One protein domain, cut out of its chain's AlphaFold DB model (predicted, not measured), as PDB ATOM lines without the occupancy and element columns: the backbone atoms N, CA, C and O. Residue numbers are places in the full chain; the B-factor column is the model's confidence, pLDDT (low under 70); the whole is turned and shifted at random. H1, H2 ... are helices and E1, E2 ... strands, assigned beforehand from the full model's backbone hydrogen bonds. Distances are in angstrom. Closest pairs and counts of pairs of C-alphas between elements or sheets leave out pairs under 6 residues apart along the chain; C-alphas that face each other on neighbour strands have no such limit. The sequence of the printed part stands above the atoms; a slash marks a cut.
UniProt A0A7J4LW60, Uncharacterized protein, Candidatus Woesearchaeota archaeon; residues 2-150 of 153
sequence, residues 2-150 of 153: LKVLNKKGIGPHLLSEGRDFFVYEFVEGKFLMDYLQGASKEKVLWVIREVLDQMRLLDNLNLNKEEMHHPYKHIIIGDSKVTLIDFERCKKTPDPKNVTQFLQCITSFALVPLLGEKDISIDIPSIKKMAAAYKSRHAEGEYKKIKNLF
ATOM      1  N   LEU A   2      79.027  44.292  50.785       92.00
ATOM      2  CA  LEU A   2      78.824  44.084  52.228       92.00
ATOM      3  C   LEU A   2      79.688  42.967  52.846       92.00
ATOM      4  O   LEU A   2      80.351  43.196  53.849       92.00
ATOM      5  N   LYS A   3      79.811  41.808  52.183       91.75
ATOM      6  CA  LYS A   3      80.688  40.697  52.611       91.75
ATOM      7  C   LYS A   3      82.151  41.101  52.850       91.75
ATOM      8  O   LYS A   3      82.814  40.559  53.727       91.75
ATOM      9  N   VAL A   4      82.678  42.042  52.061       91.62
ATOM     10  CA  VAL A   4      84.048  42.566  52.223       91.62
ATOM     11  C   VAL A   4      84.114  43.521  53.413       91.62
ATOM     12  O   VAL A   4      85.063  43.461  54.192       91.62
ATOM     13  N   LEU A   5      83.095  44.365  53.568       93.94
ATOM     14  CA  LEU A   5      82.994  45.359  54.634       93.94
ATOM     15  C   LEU A   5      82.789  44.729  56.016       93.94
ATOM     16  O   LEU A   5      83.403  45.177  56.981       93.94
ATOM     17  N   ASN A   6      82.045  43.626  56.109       94.12
ATOM     18  CA  ASN A   6      81.876  42.891  57.364       94.12
ATOM     19  C   ASN A   6      83.202  42.369  57.928       94.12
ATOM     20  O   ASN A   6      83.415  42.432  59.133       94.12
ATOM     21  N   LYS A   7      84.149  41.950  57.072       94.00
ATOM     22  CA  LYS A   7      85.510  41.562  57.505       94.00
ATOM     23  C   LYS A   7      86.303  42.721  58.118       94.00
ATOM     24  O   LYS A   7      87.370  42.506  58.681       94.00
ATOM     25  N   LYS A   8      85.822  43.952  57.945       94.56
ATOM     26  CA  LYS A   8      86.388  45.191  58.483       94.56
ATOM     27  C   LYS A   8      85.527  45.778  59.607       94.56
ATOM     28  O   LYS A   8      85.793  46.895  60.028       94.56
ATOM     29  N   GLY A   9      84.506  45.051  60.070       93.12
ATOM     30  CA  GLY A   9      83.575  45.517  61.101       93.12
ATOM     31  C   GLY A   9      82.575  46.574  60.621       93.12
ATOM     32  O   GLY A   9      81.913  47.190  61.448       93.12
ATOM     33  N   ILE A  10      82.451  46.788  59.305       95.62
ATOM     34  CA  ILE A  10      81.540  47.775  58.721       95.62
ATOM     35  C   ILE A  10      80.254  47.100  58.245       95.62
ATOM     36  O   ILE A  10      80.282  46.074  57.555       95.62
ATOM     37  N   GLY A  11      79.132  47.742  58.561       95.06
ATOM     38  CA  GLY A  11      77.801  47.324  58.144       95.06
ATOM     39  C   GLY A  11      77.176  46.224  59.007       95.06
ATOM     40  O   GLY A  11      77.813  45.721  59.939       95.06
ATOM     41  N   PRO A  12      75.917  45.858  58.718       95.94
ATOM     42  CA  PRO A  12      75.248  44.738  59.369       95.94
ATOM     43  C   PRO A  12      75.878  43.409  58.956       95.94
ATOM     44  O   PRO A  12      76.382  43.287  57.837       95.94
ATOM     45  N   HIS A  13      75.850  42.414  59.842       94.94
ATOM     46  CA  HIS A  13      76.416  41.104  59.549       94.94
ATOM     47  C   HIS A  13      75.580  40.384  58.487       94.94
ATOM     48  O   HIS A  13      74.384  40.163  58.662       94.94
ATOM     49  N   LEU A  14      76.215  40.043  57.370       95.81
ATOM     50  CA  LEU A  14      75.621  39.275  56.288       95.81
ATOM     51  C   LEU A  14      75.428  37.821  56.734       95.81
ATOM     52  O   LEU A  14      76.404  37.122  56.997       95.81
ATOM     53  N   LEU A  15      74.177  37.370  56.757       95.88
ATOM     54  CA  LEU A  15      73.785  36.015  57.142       95.88
ATOM     55  C   LEU A  15      73.763  35.068  55.939       95.88
ATOM     56  O   LEU A  15      74.193  33.922  56.038       95.88
ATOM     57  N   SER A  16      73.259  35.539  54.796       94.94
ATOM     58  CA  SER A  16      73.184  34.753  53.562       94.94
ATOM     59  C   SER A  16      73.078  35.654  52.330       94.94
ATOM     60  O   SER A  16      72.637  36.798  52.421       94.94
ATOM     61  N   GLU A  17      73.478  35.145  51.168       94.31
ATOM     62  CA  GLU A  17      73.350  35.822  49.876       94.31
ATOM     63  C   GLU A  17      72.869  34.831  48.808       94.31
ATOM     64  O   GLU A  17      73.309  33.682  48.765       94.31
ATOM     65  N   GLY A  18      71.942  35.276  47.965       93.38
ATOM     66  CA  GLY A  18      71.477  34.575  46.776       93.38
ATOM     67  C   GLY A  18      71.864  35.336  45.509       93.38
ATOM     68  O   GLY A  18      72.683  36.251  45.540       93.38
ATOM     69  N   ARG A  19      71.264  34.965  44.372       91.69
ATOM     70  CA  ARG A  19      71.532  35.639  43.090       91.69
ATOM     71  C   ARG A  19      71.081  37.104  43.103       91.69
ATOM     72  O   ARG A  19      71.842  37.963  42.678       91.69
ATOM     73  N   ASP A  20      69.886  37.356  43.634       92.25
ATOM     74  CA  ASP A  20      69.203  38.657  43.551       92.25
ATOM     75  C   ASP A  20      68.767  39.186  44.927       92.25
ATOM     76  O   ASP A  20      67.963  40.107  45.032       92.25
ATOM     77  N   PHE A  21      69.270  38.582  46.005       91.00
ATOM     78  CA  PHE A  21      68.958  39.004  47.364       91.00
ATOM     79  C   PHE A  21      70.136  38.761  48.296       91.00
ATOM     80  O   PHE A  21      71.010  37.931  48.047       91.00
ATOM     81  N   PHE A  22      70.117  39.454  49.424       92.75
ATOM     82  CA  PHE A  22      70.976  39.158  50.552       92.75
ATOM     83  C   PHE A  22      70.207  39.398  51.845       92.75
ATOM     84  O   PHE A  22      69.269  40.191  51.889       92.75
ATOM     85  N   VAL A  23      70.594  38.678  52.888       94.69
ATOM     86  CA  VAL A  23      69.978  38.731  54.211       94.69
ATOM     87  C   VAL A  23      71.064  39.096  55.204       94.69
ATOM     88  O   VAL A  23      72.142  38.502  55.196       94.69
ATOM     89  N   TYR A  24      70.785  40.069  56.057       95.75
ATOM     90  CA  TYR A  24      71.681  40.503  57.117       95.75
ATOM     91  C   TYR A  24      70.917  40.631  58.434       95.75
ATOM     92  O   TYR A  24      69.688  40.682  58.442       95.75
ATOM     93  N   GLU A  25      71.648  40.649  59.545       94.75
ATOM     94  CA  GLU A  25      71.071  40.825  60.879       94.75
ATOM     95  C   GLU A  25      70.258  42.114  60.976       94.75
ATOM     96  O   GLU A  25      70.715  43.180  60.554       94.75
ATOM     97  N   PHE A  26      69.069  42.033  61.573       95.62
ATOM     98  CA  PHE A  26      68.271  43.223  61.825       95.62
ATOM     99  C   PHE A  26      69.055  44.203  62.706       95.62
ATOM    100  O   PHE A  26      69.573  43.839  63.761       95.62
ATOM    101  N   VAL A  27      69.159  45.451  62.251       96.62
ATOM    102  CA  VAL A  27      69.888  46.497  62.966       96.62
ATOM    103  C   VAL A  27      68.910  47.232  63.867       96.62
ATOM    104  O   VAL A  27      68.153  48.085  63.409       96.62
ATOM    105  N   GLU A  28      68.936  46.901  65.151       96.00
ATOM    106  CA  GLU A  28      68.144  47.596  66.161       96.00
ATOM    107  C   GLU A  28      68.694  49.003  66.430       96.00
ATOM    108  O   GLU A  28      69.908  49.220  66.488       96.00
ATOM    109  N   GLY A  29      67.792  49.968  66.611       96.75
ATOM    110  CA  GLY A  29      68.150  51.335  66.974       96.75
ATOM    111  C   GLY A  29      67.285  52.396  66.306       96.75
ATOM    112  O   GLY A  29      66.234  52.114  65.730       96.75
ATOM    113  N   LYS A  30      67.746  53.644  66.392       97.75
ATOM    114  CA  LYS A  30      67.116  54.811  65.760       97.75
ATOM    115  C   LYS A  30      67.969  55.323  64.609       97.75
ATOM    116  O   LYS A  30      69.196  55.233  64.653       97.75
ATOM    117  N   PHE A  31      67.331  55.906  63.602       97.75
ATOM    118  CA  PHE A  31      68.043  56.635  62.556       97.75
ATOM    119  C   PHE A  31      68.794  57.842  63.126       97.75
ATOM    120  O   PHE A  31      68.450  58.347  64.196       97.75
ATOM    121  N   LEU A  32      69.811  58.316  62.397       96.62
ATOM    122  CA  LEU A  32      70.707  59.382  62.853       96.62
ATOM    123  C   LEU A  32      69.963  60.589  63.421       96.62
ATOM    124  O   LEU A  32      70.199  60.956  64.566       96.62
ATOM    125  N   MET A  33      69.057  61.194  62.652       95.00
ATOM    126  CA  MET A  33      68.383  62.420  63.091       95.00
ATOM    127  C   MET A  33      67.518  62.181  64.333       95.00
ATOM    128  O   MET A  33      67.633  62.926  65.305       95.00
ATOM    129  N   ASP A  34      66.738  61.100  64.338       95.94
ATOM    130  CA  ASP A  34      65.850  60.746  65.449       95.94
ATOM    131  C   ASP A  34      66.635  60.431  66.732       95.94
ATOM    132  O   ASP A  34      66.194  60.739  67.842       95.94
ATOM    133  N   TYR A  35      67.817  59.819  66.600       97.19
ATOM    134  CA  TYR A  35      68.699  59.560  67.734       97.19
ATOM    135  C   TYR A  35      69.294  60.859  68.287       97.19
ATOM    136  O   TYR A  35      69.238  61.102  69.493       97.19
ATOM    137  N   LEU A  36      69.853  61.710  67.418       96.25
ATOM    138  CA  LEU A  36      70.560  62.923  67.838       96.25
ATOM    139  C   LEU A  36      69.634  63.935  68.535       96.25
ATOM    140  O   LEU A  36      70.068  64.591  69.481       96.25
ATOM    141  N   GLN A  37      68.361  64.025  68.137       95.00
ATOM    142  CA  GLN A  37      67.369  64.900  68.782       95.00
ATOM    143  C   GLN A  37      67.194  64.596  70.279       95.00
ATOM    144  O   GLN A  37      67.122  65.514  71.097       95.00
ATOM    145  N   GLY A  38      67.176  63.315  70.659       94.44
ATOM    146  CA  GLY A  38      67.000  62.881  72.050       94.44
ATOM    147  C   GLY A  38      68.301  62.657  72.826       94.44
ATOM    148  O   GLY A  38      68.256  62.423  74.032       94.44
ATOM    149  N   ALA A  39      69.455  62.697  72.161       95.81
ATOM    150  CA  ALA A  39      70.736  62.348  72.766       95.81
ATOM    151  C   ALA A  39      71.330  63.484  73.620       95.81
ATOM    152  O   ALA A  39      71.064  64.670  73.392       95.81
ATOM    153  N   SER A  40      72.177  63.105  74.586       95.88
ATOM    154  CA  SER A  40      73.053  64.039  75.303       95.88
ATOM    155  C   SER A  40      74.206  64.499  74.409       95.88
ATOM    156  O   SER A  40      74.558  63.827  73.433       95.88
ATOM    157  N   LYS A  41      74.844  65.613  74.775       95.81
ATOM    158  CA  LYS A  41      76.024  66.150  74.088       95.81
ATOM    159  C   LYS A  41      77.114  65.094  73.886       95.81
ATOM    160  O   LYS A  41      77.627  64.928  72.782       95.81
ATOM    161  N   GLU A  42      77.427  64.325  74.923       95.50
ATOM    162  CA  GLU A  42      78.481  63.305  74.905       95.50
ATOM    163  C   GLU A  42      78.146  62.181  73.923       95.50
ATOM    164  O   GLU A  42      79.015  61.714  73.183       95.50
ATOM    165  N   LYS A  43      76.874  61.765  73.880       96.00
ATOM    166  CA  LYS A  43      76.401  60.742  72.944       96.00
ATOM    167  C   LYS A  43      76.409  61.248  71.506       96.00
ATOM    168  O   LYS A  43      76.822  60.497  70.627       96.00
ATOM    169  N   VAL A  44      76.032  62.503  71.259       96.88
ATOM    170  CA  VAL A  44      76.134  63.125  69.927       96.88
ATOM    171  C   VAL A  44      77.589  63.155  69.447       96.88
ATOM    172  O   VAL A  44      77.885  62.690  68.347       96.88
ATOM    173  N   LEU A  45      78.513  63.629  70.288       96.50
ATOM    174  CA  LEU A  45      79.944  63.679  69.974       96.50
ATOM    175  C   LEU A  45      80.541  62.284  69.742       96.50
ATOM    176  O   LEU A  45      81.366  62.094  68.848       96.50
ATOM    177  N   TRP A  46      80.119  61.286  70.521       96.19
ATOM    178  CA  TRP A  46      80.492  59.891  70.286       96.19
ATOM    179  C   TRP A  46      79.995  59.386  68.925       96.19
ATOM    180  O   TRP A  46      80.815  58.913  68.142       96.19
ATOM    181  N   VAL A  47      78.709  59.567  68.588       97.50
ATOM    182  CA  VAL A  47      78.155  59.141  67.288       97.50
ATOM    183  C   VAL A  47      78.918  59.778  66.127       97.50
ATOM    184  O   VAL A  47      79.306  59.077  65.196       97.50
ATOM    185  N   ILE A  48      79.178  61.089  66.180       97.19
ATOM    186  CA  ILE A  48      79.911  61.794  65.115       97.19
ATOM    187  C   ILE A  48      81.303  61.187  64.909       97.19
ATOM    188  O   ILE A  48      81.710  60.959  63.768       97.19
ATOM    189  N   ARG A  49      82.028  60.894  65.998       96.94
ATOM    190  CA  ARG A  49      83.359  60.276  65.926       96.94
ATOM    191  C   ARG A  49      83.306  58.863  65.351       96.94
ATOM    192  O   ARG A  49      84.098  58.569  64.462       96.94
ATOM    193  N   GLU A  50      82.354  58.039  65.781       97.44
ATOM    194  CA  GLU A  50      82.177  56.681  65.252       97.44
ATOM    195  C   GLU A  50      81.869  56.692  63.751       97.44
ATOM    196  O   GLU A  50      82.459  55.929  62.986       97.44
ATOM    197  N   VAL A  51      80.989  57.590  63.290       97.88
ATOM    198  CA  VAL A  51      80.715  57.724  61.852       97.88
ATOM    199  C   VAL A  51      81.974  58.173  61.113       97.88
ATOM    200  O   VAL A  51      82.324  57.571  60.099       97.88
ATOM    201  N   LEU A  52      82.689  59.186  61.616       97.81
ATOM    202  CA  LEU A  52      83.939  59.656  61.014       97.81
ATOM    203  C   LEU A  52      84.991  58.543  60.924       97.81
ATOM    204  O   LEU A  52      85.707  58.491  59.925       97.81
ATOM    205  N   ASP A  53      85.120  57.689  61.940       97.25
ATOM    206  CA  ASP A  53      86.071  56.567  61.949       97.25
ATOM    207  C   ASP A  53      85.717  55.546  60.865       97.25
ATOM    208  O   ASP A  53      86.581  55.103  60.103       97.25
ATOM    209  N   GLN A  54      84.427  55.236  60.719       97.75
ATOM    210  CA  GLN A  54      83.957  54.364  59.647       97.75
ATOM    211  C   GLN A  54      84.181  54.990  58.262       97.75
ATOM    212  O   GLN A  54      84.634  54.302  57.348       97.75
ATOM    213  N   MET A  55      83.945  56.297  58.096       97.69
ATOM    214  CA  MET A  55      84.223  57.007  56.838       97.69
ATOM    215  C   MET A  55      85.710  56.975  56.489       97.69
ATOM    216  O   MET A  55      86.080  56.710  55.345       97.69
ATOM    217  N   ARG A  56      86.568  57.203  57.486       96.94
ATOM    218  CA  ARG A  56      88.022  57.150  57.345       96.94
ATOM    219  C   ARG A  56      88.496  55.765  56.924       96.94
ATOM    220  O   ARG A  56      89.350  55.648  56.048       96.94
ATOM    221  N   LEU A  57      87.934  54.718  57.526       96.06
ATOM    222  CA  LEU A  57      88.237  53.343  57.153       96.06
ATOM    223  C   LEU A  57      87.859  53.064  55.692       96.06
ATOM    224  O   LEU A  57      88.655  52.471  54.968       96.06
ATOM    225  N   LEU A  58      86.691  53.524  55.239       96.25
ATOM    226  CA  LEU A  58      86.273  53.385  53.841       96.25
ATOM    227  C   LEU A  58      87.194  54.149  52.880       96.25
ATOM    228  O   LEU A  58      87.613  53.579  51.870       96.25
ATOM    229  N   ASP A  59      87.575  55.383  53.222       96.25
ATOM    230  CA  ASP A  59      88.527  56.171  52.431       96.25
ATOM    231  C   ASP A  59      89.881  55.451  52.305       96.25
ATOM    232  O   ASP A  59      90.423  55.329  51.210       96.25
ATOM    233  N   ASN A  60      90.403  54.886  53.398       94.69
ATOM    234  CA  ASN A  60      91.664  54.133  53.386       94.69
ATOM    235  C   ASN A  60      91.581  52.821  52.586       94.69
ATOM    236  O   ASN A  60      92.598  52.304  52.125       94.69
ATOM    237  N   LEU A  61      90.378  52.265  52.418       94.12
ATOM    238  CA  LEU A  61      90.122  51.083  51.595       94.12
ATOM    239  C   LEU A  61      89.851  51.427  50.122       94.12
ATOM    240  O   LEU A  61      89.554  50.517  49.343       94.12
ATOM    241  N   ASN A  62      89.958  52.704  49.729       95.56
ATOM    242  CA  ASN A  62      89.612  53.190  48.392       95.56
ATOM    243  C   ASN A  62      88.157  52.862  48.013       95.56
ATOM    244  O   ASN A  62      87.861  52.499  46.873       95.56
ATOM    245  N   LEU A  63      87.242  52.938  48.984       95.88
ATOM    246  CA  LEU A  63      85.814  52.683  48.810       95.88
ATOM    247  C   LEU A  63      85.038  53.969  49.043       95.88
ATOM    248  O   LEU A  63      85.162  54.564  50.102       95.88
ATOM    249  N   ASN A  64      84.195  54.377  48.099       95.50
ATOM    250  CA  ASN A  64      83.229  55.450  48.313       95.50
ATOM    251  C   ASN A  64      81.868  54.825  48.591       95.50
ATOM    252  O   ASN A  64      81.378  54.062  47.758       95.50
ATOM    253  N   LYS A  65      81.272  55.119  49.749       93.31
ATOM    254  CA  LYS A  65      79.912  54.681  50.088       93.31
ATOM    255  C   LYS A  65      78.864  55.411  49.252       93.31
ATOM    256  O   LYS A  65      77.865  54.794  48.909       93.31
ATOM    257  N   GLU A  66      79.161  56.664  48.889       90.69
ATOM    258  CA  GLU A  66      78.201  57.653  48.378       90.69
ATOM    259  C   GLU A  66      77.182  58.080  49.460       90.69
ATOM    260  O   GLU A  66      77.120  57.499  50.543       90.69
ATOM    261  N   GLU A  67      76.432  59.156  49.197       91.00
ATOM    262  CA  GLU A  67      75.295  59.633  50.021       91.00
ATOM    263  C   GLU A  67      75.618  60.088  51.460       91.00
ATOM    264  O   GLU A  67      74.731  60.463  52.223       91.00
ATOM    265  N   MET A  68      76.899  60.212  51.819       95.00
ATOM    266  CA  MET A  68      77.308  60.643  53.165       95.00
ATOM    267  C   MET A  68      77.099  62.137  53.454       95.00
ATOM    268  O   MET A  68      77.277  62.574  54.587       95.00
ATOM    269  N   HIS A  69      76.683  62.915  52.452       91.81
ATOM    270  CA  HIS A  69      76.237  64.302  52.612       91.81
ATOM    271  C   HIS A  69      74.773  64.399  53.089       91.81
ATOM    272  O   HIS A  69      74.354  65.461  53.547       91.81
ATOM    273  N   HIS A  70      74.012  63.297  53.015       92.62
ATOM    274  CA  HIS A  70      72.642  63.179  53.525       92.62
ATOM    275  C   HIS A  70      72.364  61.768  54.103       92.62
ATOM    276  O   HIS A  70      71.477  61.055  53.638       92.62
ATOM    277  N   PRO A  71      73.099  61.319  55.136       93.44
ATOM    278  CA  PRO A  71      73.088  59.927  55.574       93.44
ATOM    279  C   PRO A  71      71.966  59.601  56.576       93.44
ATOM    280  O   PRO A  71      72.063  58.615  57.304       93.44
ATOM    281  N   TYR A  72      70.906  60.411  56.661       92.50
ATOM    282  CA  TYR A  72      69.934  60.356  57.763       92.50
ATOM    283  C   TYR A  72      69.235  59.001  57.902       92.50
ATOM    284  O   TYR A  72      68.983  58.571  59.021       92.50
ATOM    285  N   LYS A  73      68.988  58.308  56.784       93.00
ATOM    286  CA  LYS A  73      68.409  56.952  56.742       93.00
ATOM    287  C   LYS A  73      69.445  55.839  56.546       93.00
ATOM    288  O   LYS A  73      69.089  54.670  56.505       93.00
ATOM    289  N   HIS A  74      70.723  56.190  56.421       95.19
ATOM    290  CA  HIS A  74      71.806  55.248  56.117       95.19
ATOM    291  C   HIS A  74      72.664  54.922  57.344       95.19
ATOM    292  O   HIS A  74      73.660  54.203  57.234       95.19
ATOM    293  N   ILE A  75      72.301  55.464  58.507       97.69
ATOM    294  CA  ILE A  75      73.003  55.285  59.775       97.69
ATOM    295  C   ILE A  75      71.960  55.003  60.849       97.69
ATOM    296  O   ILE A  75      71.062  55.816  61.072       97.69
ATOM    297  N   ILE A  76      72.110  53.859  61.511       98.19
ATOM    298  CA  ILE A  76      71.293  53.449  62.651       98.19
ATOM    299  C   ILE A  76      72.185  53.412  63.889       98.19
ATOM    300  O   ILE A  76      73.303  52.890  63.850       98.19
ATOM    301  N   ILE A  77      71.693  53.984  64.981       98.31
ATOM    302  CA  ILE A  77      72.364  54.037  66.271       98.31
ATOM    303  C   ILE A  77      71.566  53.178  67.246       98.31
ATOM    304  O   ILE A  77      70.427  53.507  67.586       98.31
ATOM    305  N   GLY A  78      72.182  52.075  67.664       95.38
ATOM    306  CA  GLY A  78      71.730  51.258  68.788       95.38
ATOM    307  C   GLY A  78      72.410  51.686  70.090       95.38
ATOM    308  O   GLY A  78      73.143  52.674  70.131       95.38
ATOM    309  N   ASP A  79      72.220  50.909  71.153       88.81
ATOM    310  CA  ASP A  79      72.680  51.270  72.505       88.81
ATOM    311  C   ASP A  79      74.200  51.486  72.613       88.81
ATOM    312  O   ASP A  79      74.675  52.363  73.347       88.81
ATOM    313  N   SER A  80      74.972  50.693  71.867       89.50
ATOM    314  CA  SER A  80      76.438  50.658  71.940       89.50
ATOM    315  C   SER A  80      77.137  50.671  70.579       89.50
ATOM    316  O   SER A  80      78.364  50.586  70.524       89.50
ATOM    317  N   LYS A  81      76.389  50.781  69.473       94.62
ATOM    318  CA  LYS A  81      76.943  50.658  68.120       94.62
ATOM    319  C   LYS A  81      76.291  51.621  67.135       94.62
ATOM    320  O   LYS A  81      75.069  51.732  67.068       94.62
ATOM    321  N   VAL A  82      77.129  52.244  66.309       97.81
ATOM    322  CA  VAL A  82      76.714  52.970  65.106       97.81
ATOM    323  C   VAL A  82      76.890  52.054  63.898       97.81
ATOM    324  O   VAL A  82      78.002  51.622  63.595       97.81
ATOM    325  N   THR A  83      75.804  51.757  63.193       97.88
ATOM    326  CA  THR A  83      75.811  50.842  62.049       97.88
ATOM    327  C   THR A  83      75.431  51.586  60.778       97.88
ATOM    328  O   THR A  83      74.339  52.140  60.661       97.88
ATOM    329  N   LEU A  84      76.341  51.575  59.805       97.12
ATOM    330  CA  LEU A  84      76.046  52.006  58.445       97.12
ATOM    331  C   LEU A  84      75.207  50.940  57.743       97.12
ATOM    332  O   LEU A  84      75.550  49.760  57.778       97.12
ATOM    333  N   ILE A  85      74.158  51.353  57.055       95.25
ATOM    334  CA  ILE A  85      73.346  50.477  56.211       95.25
ATOM    335  C   ILE A  85      73.364  50.985  54.774       95.25
ATOM    336  O   ILE A  85      73.886  52.070  54.502       95.25
ATOM    337  N   ASP A  86      72.799  50.185  53.872       91.81
ATOM    338  CA  ASP A  86      72.700  50.476  52.442       91.81
ATOM    339  C   ASP A  86      74.069  50.719  51.774       91.81
ATOM    340  O   ASP A  86      74.650  51.807  51.794       91.81
ATOM    341  N   PHE A  87      74.615  49.660  51.181       92.44
ATOM    342  CA  PHE A  87      75.896  49.689  50.470       92.44
ATOM    343  C   PHE A  87      75.732  49.462  48.966       92.44
ATOM    344  O   PHE A  87      76.705  49.098  48.305       92.44
ATOM    345  N   GLU A  88      74.529  49.649  48.421       89.88
ATOM    346  CA  GLU A  88      74.234  49.345  47.016       89.88
ATOM    347  C   GLU A  88      75.052  50.215  46.061       89.88
ATOM    348  O   GLU A  88      75.615  49.730  45.080       89.88
ATOM    349  N   ARG A  89      75.203  51.499  46.401       90.69
ATOM    350  CA  ARG A  89      75.984  52.477  45.624       90.69
ATOM    351  C   ARG A  89      77.480  52.454  45.931       90.69
ATOM    352  O   ARG A  89      78.253  53.172  45.292       90.69
ATOM    353  N   CYS A  90      77.905  51.636  46.894       94.44
ATOM    354  CA  CYS A  90      79.287  51.625  47.341       94.44
ATOM    355  C   CYS A  90      80.204  51.003  46.279       94.44
ATOM    356  O   CYS A  90      80.003  49.872  45.832       94.44
ATOM    357  N   LYS A  91      81.259  51.730  45.906       95.00
ATOM    358  CA  LYS A  91      82.171  51.349  44.818       95.00
ATOM    359  C   LYS A  91      83.622  51.662  45.150       95.00
ATOM    360  O   LYS A  91      83.916  52.532  45.966       95.00
ATOM    361  N   LYS A  92      84.539  50.973  44.471       96.25
ATOM    362  CA  LYS A  92      85.966  51.304  44.521       96.25
ATOM    363  C   LYS A  92      86.244  52.586  43.741       96.25
ATOM    364  O   LYS A  92      85.681  52.789  42.669       96.25
ATOM    365  N   THR A  93      87.127  53.425  44.262       94.75
ATOM    366  CA  THR A  93      87.590  54.646  43.600       94.75
ATOM    367  C   THR A  93      88.981  55.025  44.110       94.75
ATOM    368  O   THR A  93      89.247  54.841  45.295       94.75
ATOM    369  N   PRO A  94      89.868  55.572  43.261       92.00
ATOM    370  CA  PRO A  94      91.138  56.138  43.719       92.00
ATOM    371  C   PRO A  94      90.974  57.441  44.524       92.00
ATOM    372  O   PRO A  94      91.922  57.871  45.168       92.00
ATOM    373  N   ASP A  95      89.794  58.070  44.489       91.81
ATOM    374  CA  ASP A  95      89.487  59.346  45.159       91.81
ATOM    375  C   ASP A  95      88.179  59.225  45.974       91.81
ATOM    376  O   ASP A  95      87.123  59.704  45.533       91.81
ATOM    377  N   PRO A  96      88.180  58.486  47.103       95.56
ATOM    378  CA  PRO A  96      87.013  58.350  47.974       95.56
ATOM    379  C   PRO A  96      86.779  59.633  48.780       95.56
ATOM    380  O   PRO A  96      87.712  60.373  49.075       95.56
ATOM    381  N   LYS A  97      85.516  59.939  49.097       95.62
ATOM    382  CA  LYS A  97      85.126  61.259  49.635       95.62
ATOM    383  C   LYS A  97      84.292  61.166  50.901       95.62
ATOM    384  O   LYS A  97      83.651  62.151  51.269       95.62
ATOM    385  N   ASN A  98      84.297  60.023  51.578       97.25
ATOM    386  CA  ASN A  98      83.348  59.729  52.645       97.25
ATOM    387  C   ASN A  98      83.477  60.709  53.816       97.25
ATOM    388  O   ASN A  98      82.477  61.298  54.227       97.25
ATOM    389  N   VAL A  99      84.702  60.954  54.310       97.56
ATOM    390  CA  VAL A  99      84.927  61.909  55.412       97.56
ATOM    391  C   VAL A  99      84.487  63.310  54.998       97.56
ATOM    392  O   VAL A  99      83.764  63.977  55.731       97.56
ATOM    393  N   THR A 100      84.872  63.757  53.800       96.62
ATOM    394  CA  THR A 100      84.524  65.104  53.330       96.62
ATOM    395  C   THR A 100      83.022  65.289  53.118       96.62
ATOM    396  O   THR A 100      82.494  66.342  53.467       96.62
ATOM    397  N   GLN A 101      82.319  64.274  52.606       96.69
ATOM    398  CA  GLN A 101      80.862  64.285  52.466       96.69
ATOM    399  C   GLN A 101      80.176  64.321  53.834       96.69
ATOM    400  O   GLN A 101      79.240  65.092  54.028       96.69
ATOM    401  N   PHE A 102      80.671  63.560  54.812       97.69
ATOM    402  CA  PHE A 102      80.099  63.599  56.155       97.69
ATOM    403  C   PHE A 102      80.353  64.937  56.865       97.69
ATOM    404  O   PHE A 102      79.453  65.473  57.506       97.69
ATOM    405  N   LEU A 103      81.523  65.558  56.675       97.12
ATOM    406  CA  LEU A 103      81.769  66.925  57.147       97.12
ATOM    407  C   LEU A 103      80.810  67.942  56.509       97.12
ATOM    408  O   LEU A 103      80.335  68.843  57.199       97.12
ATOM    409  N   GLN A 104      80.477  67.789  55.221       96.38
ATOM    410  CA  GLN A 104      79.449  68.618  54.579       96.38
ATOM    411  C   GLN A 104      78.090  68.448  55.262       96.38
ATOM    412  O   GLN A 104      77.432  69.451  55.537       96.38
ATOM    413  N   CYS A 105      77.709  67.208  55.589       96.50
ATOM    414  CA  CYS A 105      76.493  66.919  56.343       96.50
ATOM    415  C   CYS A 105      76.488  67.635  57.705       96.50
ATOM    416  O   CYS A 105      75.532  68.349  58.005       96.50
ATOM    417  N   ILE A 106      77.571  67.530  58.485       96.06
ATOM    418  CA  ILE A 106      77.711  68.196  59.796       96.06
ATOM    419  C   ILE A 106      77.523  69.714  59.684       96.06
ATOM    420  O   ILE A 106      76.868  70.319  60.526       96.06
ATOM    421  N   THR A 107      78.049  70.333  58.625       96.12
ATOM    422  CA  THR A 107      77.912  71.782  58.382       96.12
ATOM    423  C   THR A 107      76.606  72.189  57.686       96.12
ATOM    424  O   THR A 107      76.477  73.334  57.249       96.12
ATOM    425  N   SER A 108      75.653  71.269  57.524       95.12
ATOM    426  CA  SER A 108      74.384  71.544  56.847       95.12
ATOM    427  C   SER A 108      73.416  72.339  57.724       95.12
ATOM    428  O   SER A 108      73.455  72.268  58.952       95.12
ATOM    429  N   PHE A 109      72.469  73.029  57.085       92.81
ATOM    430  CA  PHE A 109      71.397  73.765  57.766       92.81
ATOM    431  C   PHE A 109      70.505  72.895  58.661       92.81
ATOM    432  O   PHE A 109      69.811  73.435  59.513       92.81
ATOM    433  N   ALA A 110      70.509  71.571  58.477       92.19
ATOM    434  CA  ALA A 110      69.747  70.654  59.318       92.19
ATOM    435  C   ALA A 110      70.515  70.254  60.586       92.19
ATOM    436  O   ALA A 110      69.925  70.202  61.661       92.19
ATOM    437  N   LEU A 111      71.823  69.979  60.479       94.12
ATOM    438  CA  LEU A 111      72.620  69.540  61.630       94.12
ATOM    439  C   LEU A 111      73.162  70.698  62.466       94.12
ATOM    440  O   LEU A 111      73.226  70.557  63.680       94.12
ATOM    441  N   VAL A 112      73.510  71.841  61.866       95.69
ATOM    442  CA  VAL A 112      74.063  72.985  62.615       95.69
ATOM    443  C   VAL A 112      73.138  73.427  63.767       95.69
ATOM    444  O   VAL A 112      73.637  73.527  64.888       95.69
ATOM    445  N   PRO A 113      71.817  73.639  63.567       95.62
ATOM    446  CA  PRO A 113      70.926  74.021  64.664       95.62
ATOM    447  C   PRO A 113      70.802  72.927  65.726       95.62
ATOM    448  O   PRO A 113      70.897  73.225  66.912       95.62
ATOM    449  N   LEU A 114      70.684  71.661  65.305       95.12
ATOM    450  CA  LEU A 114      70.590  70.517  66.214       95.12
ATOM    451  C   LEU A 114      71.821  70.431  67.121       95.12
ATOM    452  O   LEU A 114      71.694  70.210  68.319       95.12
ATOM    453  N   LEU A 115      73.021  70.610  66.567       95.56
ATOM    454  CA  LEU A 115      74.255  70.626  67.354       95.56
ATOM    455  C   LEU A 115      74.283  71.814  68.325       95.56
ATOM    456  O   LEU A 115      74.693  71.649  69.475       95.56
ATOM    457  N   GLY A 116      73.778  72.975  67.898       95.38
ATOM    458  CA  GLY A 116      73.610  74.153  68.748       95.38
ATOM    459  C   GLY A 116      72.701  73.901  69.956       95.38
ATOM    460  O   GLY A 116      73.076  74.254  71.069       95.38
ATOM    461  N   GLU A 117      71.571  73.210  69.774       95.44
ATOM    462  CA  GLU A 117      70.663  72.801  70.865       95.44
ATOM    463  C   GLU A 117      71.323  71.862  71.893       95.44
ATOM    464  O   GLU A 117      70.803  71.677  72.992       95.44
ATOM    465  N   LYS A 118      72.460  71.247  71.542       94.44
ATOM    466  CA  LYS A 118      73.246  70.353  72.406       94.44
ATOM    467  C   LYS A 118      74.514  71.008  72.953       94.44
ATOM    468  O   LYS A 118      75.408  70.295  73.407       94.44
ATOM    469  N   ASP A 119      74.635  72.332  72.864       93.69
ATOM    470  CA  ASP A 119      75.833  73.090  73.247       93.69
ATOM    471  C   ASP A 119      77.107  72.622  72.516       93.69
ATOM    472  O   ASP A 119      78.213  72.610  73.076       93.69
ATOM    473  N   ILE A 120      76.962  72.195  71.257       94.25
ATOM    474  CA  ILE A 120      78.065  71.831  70.362       94.25
ATOM    475  C   ILE A 120      78.199  72.936  69.315       94.25
ATOM    476  O   ILE A 120      77.507  72.953  68.297       94.25
ATOM    477  N   SER A 121      79.115  73.868  69.568       91.19
ATOM    478  CA  SER A 121      79.453  74.919  68.607       91.19
ATOM    479  C   SER A 121      80.419  74.391  67.547       91.19
ATOM    480  O   SER A 121      81.398  73.716  67.872       91.19
ATOM    481  N   ILE A 122      80.156  74.715  66.280       91.75
ATOM    482  CA  ILE A 122      81.006  74.333  65.149       91.75
ATOM    483  C   ILE A 122      81.439  75.556  64.340       91.75
ATOM    484  O   ILE A 122      80.623  76.357  63.890       91.75
ATOM    485  N   ASP A 123      82.743  75.670  64.100       93.56
ATOM    486  CA  ASP A 123      83.317  76.684  63.215       93.56
ATOM    487  C   ASP A 123      83.322  76.168  61.765       93.56
ATOM    488  O   ASP A 123      84.219  75.436  61.333       93.56
ATOM    489  N   ILE A 124      82.278  76.528  61.010       94.00
ATOM    490  CA  ILE A 124      82.071  76.082  59.624       94.00
ATOM    491  C   ILE A 124      83.276  76.425  58.719       94.00
ATOM    492  O   ILE A 124      83.738  75.524  58.006       94.00
ATOM    493  N   PRO A 125      83.810  77.667  58.702       95.75
ATOM    494  CA  PRO A 125      85.054  77.986  57.998       95.75
ATOM    495  C   PRO A 125      86.216  77.036  58.309       95.75
ATOM    496  O   PRO A 125      86.864  76.538  57.382       95.75
ATOM    497  N   SER A 126      86.462  76.739  59.589       94.44
ATOM    498  CA  SER A 126      87.533  75.825  60.001       94.44
ATOM    499  C   SER A 126      87.289  74.394  59.519       94.44
ATOM    500  O   SER A 126      88.177  73.799  58.903       94.44
ATOM    501  N   ILE A 127      86.066  73.868  59.666       95.38
ATOM    502  CA  ILE A 127      85.709  72.528  59.169       95.38
ATOM    503  C   ILE A 127      85.920  72.429  57.652       95.38
ATOM    504  O   ILE A 127      86.507  71.457  57.173       95.38
ATOM    505  N   LYS A 128      85.511  73.445  56.880       94.00
ATOM    506  CA  LYS A 128      85.725  73.477  55.421       94.00
ATOM    507  C   LYS A 128      87.211  73.470  55.060       94.00
ATOM    508  O   LYS A 128      87.614  72.751  54.143       94.00
ATOM    509  N   LYS A 129      88.037  74.223  55.792       94.50
ATOM    510  CA  LYS A 129      89.495  74.233  55.611       94.50
ATOM    511  C   LYS A 129      90.105  72.859  55.906       94.50
ATOM    512  O   LYS A 129      90.919  72.378  55.120       94.50
ATOM    513  N   MET A 130      89.686  72.207  56.991       94.12
ATOM    514  CA  MET A 130      90.145  70.858  57.336       94.12
ATOM    515  C   MET A 130      89.705  69.813  56.306       94.12
ATOM    516  O   MET A 130      90.507  68.969  55.916       94.12
ATOM    517  N   ALA A 131      88.472  69.895  55.796       94.31
ATOM    518  CA  ALA A 131      87.990  69.016  54.731       94.31
ATOM    519  C   ALA A 131      88.839  69.148  53.454       94.31
ATOM    520  O   ALA A 131      89.195  68.141  52.840       94.31
ATOM    521  N   ALA A 132      89.210  70.378  53.074       93.19
ATOM    522  CA  ALA A 132      90.079  70.629  51.926       93.19
ATOM    523  C   ALA A 132      91.497  70.068  52.138       93.19
ATOM    524  O   ALA A 132      92.053  69.438  51.236       93.19
ATOM    525  N   ALA A 133      92.060  70.245  53.339       92.94
ATOM    526  CA  ALA A 133      93.364  69.694  53.701       92.94
ATOM    527  C   ALA A 133      93.361  68.157  53.672       92.94
ATOM    528  O   ALA A 133      94.234  67.556  53.042       92.94
ATOM    529  N   TYR A 134      92.340  67.526  54.263       93.94
ATOM    530  CA  TYR A 134      92.159  66.076  54.240       93.94
ATOM    531  C   TYR A 134      92.091  65.545  52.806       93.94
ATOM    532  O   TYR A 134      92.886  64.674  52.458       93.94
ATOM    533  N   LYS A 135      91.228  66.123  51.958       86.69
ATOM    534  CA  LYS A 135      91.005  65.704  50.561       86.69
ATOM    535  C   LYS A 135      92.295  65.580  49.743       86.69
ATOM    536  O   LYS A 135      92.383  64.745  48.856       86.69
ATOM    537  N   SER A 136      93.299  66.411  50.021       77.88
ATOM    538  CA  SER A 136      94.538  66.438  49.234       77.88
ATOM    539  C   SER A 136      95.447  65.217  49.433       77.88
ATOM    540  O   SER A 136      96.234  64.904  48.543       77.88
ATOM    541  N   ARG A 137      95.402  64.563  50.605       75.88
ATOM    542  CA  ARG A 137      96.385  63.522  50.985       75.88
ATOM    543  C   ARG A 137      95.820  62.363  51.799       75.88
ATOM    544  O   ARG A 137      96.562  61.427  52.074       75.88
ATOM    545  N   HIS A 138      94.574  62.454  52.272       83.38
ATOM    546  CA  HIS A 138      93.990  61.537  53.260       83.38
ATOM    547  C   HIS A 138      94.978  61.243  54.404       83.38
ATOM    548  O   HIS A 138      95.114  60.111  54.870       83.38
ATOM    549  N   ALA A 139      95.726  62.262  54.833       87.19
ATOM    550  CA  ALA A 139      96.803  62.086  55.789       87.19
ATOM    551  C   ALA A 139      96.236  61.873  57.194       87.19
ATOM    552  O   ALA A 139      95.306  62.560  57.619       87.19
ATOM    553  N   GLU A 140      96.849  60.958  57.943       89.81
ATOM    554  CA  GLU A 140      96.411  60.619  59.299       89.81
ATOM    555  C   GLU A 140      96.433  61.827  60.245       89.81
ATOM    556  O   GLU A 140      95.531  62.004  61.059       89.81
ATOM    557  N   GLY A 141      97.418  62.715  60.088       90.62
ATOM    558  CA  GLY A 141      97.488  63.958  60.857       90.62
ATOM    559  C   GLY A 141      96.307  64.899  60.604       90.62
ATOM    560  O   GLY A 141      95.815  65.514  61.547       90.62
ATOM    561  N   GLU A 142      95.811  64.986  59.367       92.69
ATOM    562  CA  GLU A 142      94.646  65.822  59.045       92.69
ATOM    563  C   GLU A 142      93.358  65.209  59.593       92.69
ATOM    564  O   GLU A 142      92.520  65.915  60.152       92.69
ATOM    565  N   TYR A 143      93.231  63.882  59.519       95.25
ATOM    566  CA  TYR A 143      92.095  63.186  60.109       95.25
ATOM    567  C   TYR A 143      92.031  63.354  61.634       95.25
ATOM    568  O   TYR A 143      90.971  63.660  62.177       95.25
ATOM    569  N   LYS A 144      93.168  63.239  62.331       94.12
ATOM    570  CA  LYS A 144      93.233  63.459  63.786       94.12
ATOM    571  C   LYS A 144      92.773  64.860  64.184       94.12
ATOM    572  O   LYS A 144      92.031  64.995  65.151       94.12
ATOM    573  N   LYS A 145      93.147  65.894  63.421       93.69
ATOM    574  CA  LYS A 145      92.659  67.268  63.649       93.69
ATOM    575  C   LYS A 145      91.138  67.349  63.529       93.69
ATOM    576  O   LYS A 145      90.505  67.919  64.409       93.69
ATOM    577  N   ILE A 146      90.567  66.741  62.484       94.75
ATOM    578  CA  ILE A 146      89.112  66.678  62.283       94.75
ATOM    579  C   ILE A 146      88.436  65.984  63.469       94.75
ATOM    580  O   ILE A 146      87.494  66.521  64.043       94.75
ATOM    581  N   LYS A 147      88.923  64.802  63.858       93.69
ATOM    582  CA  LYS A 147      88.335  64.007  64.942       93.69
ATOM    583  C   LYS A 147      88.381  64.736  66.289       93.69
ATOM    584  O   LYS A 147      87.425  64.648  67.057       93.69
ATOM    585  N   ASN A 148      89.452  65.487  66.548       93.19
ATOM    586  CA  ASN A 148      89.635  66.233  67.793       93.19
ATOM    587  C   ASN A 148      88.628  67.375  67.988       93.19
ATOM    588  O   ASN A 148      88.407  67.776  69.125       93.19
ATOM    589  N   LEU A 149      87.977  67.860  66.923       90.50
ATOM    590  CA  LEU A 149      86.886  68.835  67.043       90.50
ATOM    591  C   LEU A 149      85.670  68.277  67.793       90.50
ATOM    592  O   LEU A 149      84.880  69.043  68.332       90.50
ATOM    593  N   PHE A 150      85.514  66.953  67.806       91.56
ATOM    594  CA  PHE A 150      84.337  66.275  68.343       91.56
ATOM    595  C   PHE A 150      84.660  65.443  69.590       91.56
ATOM    596  O   PHE A 150      84.013  64.432  69.861       91.56
TER     597      PHE A 150
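This is residues 2 to 150 of the 153 residues of an uncharacterized protein of Candidatus Woesearchaeota archaeon (UniProt A0A7J4LW60). Helices H3, H4, H6 and H7 run side by side, neighbours in opposite directions, as a small bundle, with the short strand hairpin E3 and E4 packed on H3, and H2 and H5 near one end of the bundle. A small outlying part, the hairpin E1 and E2 with H1 beside E1, makes the far end of the longest axis. The printed part has 149 residues, with seven named helices and four named strands in the order H1 E1 E2 H2 H3 E3 E4 H4 H5 H6 H7; the class is mostly helix, and the two sheets, E1 - E2 and E3 - E4, are antiparallel. It is compact, with a radius of gyration of the C-alphas of 15.3 A, and spans 47 by 36 by 22 A.

The closest C-alphas of H1, residues 2 to 6, and E1, residues 14 to 17, are those of Lys 3 and Leu 14, 6.4 A apart. E1 and E2, residues 22 to 24, are an antiparallel hairpin at 168 degrees; N 15 and O 23 are 2.8 A apart, within hydrogen-bond range. H2, residues 32 to 38, is close but not clearly touching to H3, residues 41 to 60, with closest C-alphas Leu 36 and Val 44 at 6.0 A. E3, residues 75 to 77, and E4, residues 82 to 84, are an antiparallel hairpin at 158 degrees, with N 83 and O 76 at 2.8 A, within hydrogen-bond range. The closest C-alphas of H3 and E4 are those of Glu 50 and Val 82, 6.6 A apart. With residues 52 to 59 alone H3 touches H4, residues 98 to 106, at a shallow tilt of 27 degrees, opposite ways; the closest C-alphas, Met 55 and Asn 98, are 5.1 A apart. H5, residues 111 to 116, is close but not clearly touching to H2, with closest C-alphas Gln 37 and Leu 114 at 7.0 A. H4 touches H6, residues 124 to 137, at a shallow tilt of 5 degrees, opposite ways, with closest C-alphas Thr 100 and Ala 131 at 5.4 A. H6 and H7, residues 140 to 148, are a helical hairpin, with closest C-alphas Tyr 134 and Glu 142 at 5.4 A. H3 and H6 are apart. Every O i to N i+4 pair is within hydrogen-bond range in H1, H3, H4, H5 and H7, against 2 of 3 in H2 and 9 of 10 in H6.

H1 begins at C-alpha 2, (78.824, 44.084, 52.228). H3 measures 28.6 A from first to last C-alpha, H6 20.9 A, H4 12.4 A and H7 12.2 A. H7 ends at C-alpha 148, (89.635, 66.233, 67.793).

The two C-alphas farthest apart, those of Arg 19 and Asp 119, are 48.3 A apart. The printed part has no cut. The links H3 to E3 and E4 to H4 are long. The mean pLDDT of the printed part is 94.3, and no printed residue is under 70.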